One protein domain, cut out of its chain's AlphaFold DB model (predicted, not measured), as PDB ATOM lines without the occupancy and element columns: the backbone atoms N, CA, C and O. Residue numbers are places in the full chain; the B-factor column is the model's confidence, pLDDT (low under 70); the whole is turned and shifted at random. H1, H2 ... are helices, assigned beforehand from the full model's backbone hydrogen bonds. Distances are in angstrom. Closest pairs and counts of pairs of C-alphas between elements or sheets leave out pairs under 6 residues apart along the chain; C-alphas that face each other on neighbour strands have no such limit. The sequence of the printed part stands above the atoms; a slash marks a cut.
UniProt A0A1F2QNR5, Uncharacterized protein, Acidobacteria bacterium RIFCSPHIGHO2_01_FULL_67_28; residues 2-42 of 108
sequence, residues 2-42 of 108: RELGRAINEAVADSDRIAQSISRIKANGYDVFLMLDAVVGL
ATOM      1  N   ARG A   2      45.716 -48.807  -7.571       75.06
ATOM      2  CA  ARG A   2      45.284 -47.556  -6.896       75.06
ATOM      3  C   ARG A   2      46.437 -46.633  -6.486       75.06
ATOM      4  O   ARG A   2      46.332 -45.429  -6.647       75.06
ATOM      5  N   GLU A   3      47.534 -47.205  -6.002       81.94
ATOM      6  CA  GLU A   3      48.711 -46.444  -5.567       81.94
ATOM      7  C   GLU A   3      49.436 -45.752  -6.729       81.94
ATOM      8  O   GLU A   3      49.791 -44.588  -6.610       81.94
ATOM      9  N   LEU A   4      49.549 -46.415  -7.887       83.31
ATOM     10  CA  LEU A   4      50.088 -45.800  -9.105       83.31
ATOM     11  C   LEU A   4      49.203 -44.636  -9.572       83.31
ATOM     12  O   LEU A   4      49.712 -43.569  -9.887       83.31
ATOM     13  N   GLY A   5      47.879 -44.824  -9.573       82.88
ATOM     14  CA  GLY A   5      46.937 -43.753  -9.908       82.88
ATOM     15  C   GLY A   5      47.054 -42.557  -8.960       82.88
ATOM     16  O   GLY A   5      47.075 -41.420  -9.419       82.88
ATOM     17  N   ARG A   6      47.205 -42.811  -7.652       86.31
ATOM     18  CA  ARG A   6      47.447 -41.764  -6.651       86.31
ATOM     19  C   ARG A   6      48.771 -41.040  -6.902       86.31
ATOM     20  O   ARG A   6      48.758 -39.821  -6.977       86.31
ATOM     21  N   ALA A   7      49.863 -41.774  -7.101       89.00
ATOM     22  CA  ALA A   7      51.184 -41.200  -7.352       89.00
ATOM     23  C   ALA A   7      51.222 -40.355  -8.633       89.00
ATOM     24  O   ALA A   7      51.850 -39.304  -8.658       89.00
ATOM     25  N   ILE A   8      50.522 -40.779  -9.690       88.31
ATOM     26  CA  ILE A   8      50.394 -39.991 -10.921       88.31
ATOM     27  C   ILE A   8      49.593 -38.715 -10.663       88.31
ATOM     28  O   ILE A   8      49.990 -37.651 -11.122       88.31
ATOM     29  N   ASN A   9      48.476 -38.806  -9.937       87.56
ATOM     30  CA  ASN A   9      47.655 -37.636  -9.636       87.56
ATOM     31  C   ASN A   9      48.433 -36.606  -8.798       87.56
ATOM     32  O   ASN A   9      48.426 -35.427  -9.130       87.56
ATOM     33  N   GLU A  10      49.172 -37.071  -7.793       90.25
ATOM     34  CA  GLU A  10      50.044 -36.256  -6.938       90.25
ATOM     35  C   GLU A  10      51.190 -35.631  -7.753       90.25
ATOM     36  O   GLU A  10      51.375 -34.419  -7.730       90.25
ATOM     37  N   ALA A  11      51.858 -36.412  -8.612       90.62
ATOM     38  CA  ALA A  11      52.899 -35.903  -9.509       90.62
ATOM     39  C   ALA A  11      52.387 -34.857 -10.515       90.62
ATOM     40  O   ALA A  11      53.128 -33.955 -10.901       90.62
ATOM     41  N   VAL A  12      51.139 -34.983 -10.972       89.50
ATOM     42  CA  VAL A  12      50.506 -34.005 -11.867       89.50
ATOM     43  C   VAL A  12      50.099 -32.746 -11.102       89.50
ATOM     44  O   VAL A  12      50.295 -31.647 -11.621       89.50
ATOM     45  N   ALA A  13      49.561 -32.896  -9.891       87.56
ATOM     46  CA  ALA A  13      49.148 -31.787  -9.034       87.56
ATOM     47  C   ALA A  13      50.339 -30.927  -8.581       87.56
ATOM     48  O   ALA A  13      50.244 -29.702  -8.614       87.56
ATOM     49  N   ASP A  14      51.470 -31.558  -8.258       92.56
ATOM     50  CA  ASP A  14      52.687 -30.883  -7.788       92.56
ATOM     51  C   ASP A  14      53.583 -30.375  -8.933       92.56
ATOM     52  O   ASP A  14      54.641 -29.786  -8.706       92.56
ATOM     53  N   SER A  15      53.202 -30.596 -10.197       94.75
ATOM     54  CA  SER A  15      54.025 -30.187 -11.333       94.75
ATOM     55  C   SER A  15      53.836 -28.712 -11.689       94.75
ATOM     56  O   SER A  15      52.887 -28.333 -12.383       94.75
ATOM     57  N   ASP A  16      54.838 -27.893 -11.361       95.06
ATOM     58  CA  ASP A  16      54.894 -26.475 -11.750       95.06
ATOM     59  C   ASP A  16      54.749 -26.260 -13.263       95.06
ATOM     60  O   ASP A  16      54.104 -25.311 -13.718       95.06
ATOM     61  N   ARG A  17      55.322 -27.155 -14.080       95.25
ATOM     62  CA  ARG A  17      55.229 -27.067 -15.550       95.25
ATOM     63  C   ARG A  17      53.789 -27.211 -16.034       95.25
ATOM     64  O   ARG A  17      53.375 -26.486 -16.945       95.25
ATOM     65  N   ILE A  18      53.032 -28.135 -15.444       92.12
ATOM     66  CA  ILE A  18      51.618 -28.337 -15.778       92.12
ATOM     67  C   ILE A  18      50.800 -27.147 -15.268       92.12
ATOM     68  O   ILE A  18      50.037 -26.565 -16.042       92.12
ATOM     69  N   ALA A  19      51.027 -26.705 -14.029       91.44
ATOM     70  CA  ALA A  19      50.327 -25.567 -13.433       91.44
ATOM     71  C   ALA A  19      50.508 -24.263 -14.235       91.44
ATOM     72  O   ALA A  19      49.532 -23.556 -14.510       91.44
ATOM     73  N   GLN A  20      51.732 -23.962 -14.685       94.88
ATOM     74  CA  GLN A  20      52.004 -22.806 -15.547       94.88
ATOM     75  C   GLN A  20      51.288 -22.911 -16.894       94.88
ATOM     76  O   GLN A  20      50.764 -21.917 -17.397       94.88
ATOM     77  N   SER A  21      51.244 -24.108 -17.480       94.19
ATOM     78  CA  SER A  21      50.582 -24.335 -18.766       94.19
ATOM     79  C   SER A  21      49.070 -24.136 -18.647       94.19
ATOM     80  O   SER A  21      48.487 -23.398 -19.441       94.19
ATOM     81  N   ILE A  22      48.447 -24.692 -17.601       92.00
ATOM     82  CA  ILE A  22      47.022 -24.486 -17.293       92.00
ATOM     83  C   ILE A  22      46.733 -23.004 -17.043       92.00
ATOM     84  O   ILE A  22      45.755 -22.479 -17.567       92.00
ATOM     85  N   SER A  23      47.591 -22.308 -16.293       93.00
ATOM     86  CA  SER A  23      47.414 -20.882 -15.993       93.00
ATOM     87  C   SER A  23      47.454 -20.016 -17.251       93.00
ATOM     88  O   SER A  23      46.632 -19.116 -17.399       93.00
ATOM     89  N   ARG A  24      48.351 -20.318 -18.202       95.56
ATOM     90  CA  ARG A  24      48.375 -19.643 -19.508       95.56
ATOM     91  C   ARG A  24      47.092 -19.897 -20.289       95.56
ATOM     92  O   ARG A  24      46.546 -18.960 -20.857       95.56
ATOM     93  N   ILE A  25      46.590 -21.130 -20.301       94.75
ATOM     94  CA  ILE A  25      45.342 -21.472 -21.000       94.75
ATOM     95  C   ILE A  25      44.156 -20.730 -20.363       94.75
ATOM     96  O   ILE A  25      43.400 -20.072 -21.074       94.75
ATOM     97  N   LYS A  26      44.056 -20.718 -19.027       94.00
ATOM     98  CA  LYS A  26      43.029 -19.959 -18.294       94.00
ATOM     99  C   LYS A  26      43.106 -18.454 -18.544       94.00
ATOM    100  O   LYS A  26      42.075 -17.816 -18.727       94.00
ATOM    101  N   ALA A  27      44.311 -17.883 -18.617       95.12
ATOM    102  CA  ALA A  27      44.510 -16.460 -18.906       95.12
ATOM    103  C   ALA A  27      44.023 -16.044 -20.306       95.12
ATOM    104  O   ALA A  27      43.721 -14.876 -20.524       95.12
ATOM    105  N   ASN A  28      43.905 -16.991 -21.241       95.31
ATOM    106  CA  ASN A  28      43.315 -16.760 -22.561       95.31
ATOM    107  C   ASN A  28      41.778 -16.918 -22.570       95.31
ATOM    108  O   ASN A  28      41.170 -16.892 -23.635       95.31
ATOM    109  N   GLY A  29      41.141 -17.068 -21.400       95.00
ATOM    110  CA  GLY A  29      39.684 -17.142 -21.252       95.00
ATOM    111  C   GLY A  29      39.087 -18.547 -21.378       95.00
ATOM    112  O   GLY A  29      37.870 -18.674 -21.481       95.00
ATOM    113  N   TYR A  30      39.910 -19.598 -21.369       95.38
ATOM    114  CA  TYR A  30      39.444 -20.984 -21.441       95.38
ATOM    115  C   TYR A  30      39.231 -21.588 -20.047       95.38
ATOM    116  O   TYR A  30      40.062 -21.412 -19.154       95.38
ATOM    117  N   ASP A  31      38.161 -22.367 -19.876       91.12
ATOM    118  CA  ASP A  31      37.993 -23.231 -18.705       91.12
ATOM    119  C   ASP A  31      38.689 -24.580 -18.940       91.12
ATOM    120  O   ASP A  31      38.597 -25.161 -20.022       91.12
ATOM    121  N   VAL A  32      39.431 -25.060 -17.942       88.44
ATOM    122  CA  VAL A  32      40.345 -26.199 -18.088       88.44
ATOM    123  C   VAL A  32      39.959 -27.305 -17.122       88.44
ATOM    124  O   VAL A  32      40.080 -27.146 -15.906       88.44
ATOM    125  N   PHE A  33      39.593 -28.456 -17.683       86.25
ATOM    126  CA  PHE A  33      39.406 -29.713 -16.971       86.25
ATOM    127  C   PHE A  33      40.431 -30.736 -17.470       86.25
ATOM    128  O   PHE A  33      40.596 -30.915 -18.678       86.25
ATOM    129  N   LEU A  34      41.136 -31.394 -16.548       81.94
ATOM    130  CA  LEU A  34      42.158 -32.387 -16.872       81.94
ATOM    131  C   LEU A  34      41.641 -33.788 -16.527       81.94
ATOM    132  O   LEU A  34      41.332 -34.069 -15.371       81.94
ATOM    133  N   MET A  35      41.603 -34.671 -17.522       84.69
ATOM    134  CA  MET A  35      41.322 -36.097 -17.360       84.69
ATOM    135  C   MET A  35      42.513 -36.892 -17.893       84.69
ATOM    136  O   MET A  35      43.019 -36.583 -18.972       84.69
ATOM    137  N   LEU A  36      42.981 -37.883 -17.135       80.69
ATOM    138  CA  LEU A  36      44.174 -38.653 -17.475       80.69
ATOM    139  C   LEU A  36      43.836 -40.144 -17.569       80.69
ATOM    140  O   LEU A  36      43.770 -40.831 -16.552       80.69
ATOM    141  N   ASP A  37      43.665 -40.634 -18.795       81.00
ATOM    142  CA  ASP A  37      43.489 -42.058 -19.078       81.00
ATOM    143  C   ASP A  37      44.808 -42.649 -19.581       81.00
ATOM    144  O   ASP A  37      45.317 -42.281 -20.641       81.00
ATOM    145  N   ALA A  38      45.383 -43.570 -18.808       79.62
ATOM    146  CA  ALA A  38      46.628 -44.250 -19.152       79.62
ATOM    147  C   ALA A  38      46.456 -45.771 -19.057       79.62
ATOM    148  O   ALA A  38      46.053 -46.305 -18.021       79.62
ATOM    149  N   VAL A  39      46.803 -46.485 -20.130       80.81
ATOM    150  CA  VAL A  39      46.838 -47.954 -20.142       80.81
ATOM    151  C   VAL A  39      48.200 -48.417 -19.634       80.81
ATOM    152  O   VAL A  39      49.226 -48.157 -20.258       80.81
ATOM    153  N   VAL A  40      48.216 -49.124 -18.504       76.44
ATOM    154  CA  VAL A  40      49.454 -49.595 -17.871       76.44
ATOM    155  C   VAL A  40      49.635 -51.089 -18.121       76.44
ATOM    156  O   VAL A  40      48.944 -51.920 -17.532       76.44
ATOM    157  N   GLY A  41      50.590 -51.432 -18.986       80.62
ATOM    158  CA  GLY A  41      51.020 -52.811 -19.210       80.62
ATOM    159  C   GLY A  41      51.995 -53.270 -18.126       80.62
ATOM    160  O   GLY A  41      53.049 -52.665 -17.938       80.62
ATOM    161  N   LEU A  42      51.665 -54.352 -17.421       80.94
ATOM    162  CA  LEU A  42      52.561 -54.972 -16.445       80.94
ATOM    163  C   LEU A  42      53.229 -56.193 -17.079       80.94
ATOM    164  O   LEU A  42      52.545 -57.134 -17.470       80.94
TER     165      LEU A  42
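Overview. This is residues 2 to 42 of the 108 residues of an uncharacterized protein of Acidobacteria bacterium RIFCSPHIGHO2_01_FULL_67_28 (UniProt A0A1F2QNR5). Two helices, H1 and then H2, follow each other end to end and make a wide, open corner; after H2 the chain folds back, and a long tail without a named element, residues 28 to 42, runs back past both helices across the open side of that corner. The printed part has 41 residues, with two named helices and no named strand: all helix. It is a loose rod, with a radius of gyration of the C-alphas of 12.6 A and spans of 40 by 17 by 13 A.

Arrangement. H1, residues 2 to 13, and H2, residues 16 to 27, are close but not clearly touching; their closest C-alphas, those of Val 12 and Ile 18, are 7.0 A apart. They run the same way at a steep tilt of 60 degrees. In H1 and H2 every O i to N i+4 pair is within hydrogen-bond range.

Along the chain. H1 begins at C-alpha 2 (45.284, -47.556, -6.896) and is 16.4 A long. H2 ends at C-alpha 27 (44.510, -16.460, -18.906) and is 16.1 A long.

Size, cuts and confidence. The C-alphas farthest apart, Gly 29 and Leu 42, are 40.2 A apart. The link from H1 to H2 is tight. The printed part has no cut, and no printed residue is under 70 in pLDDT.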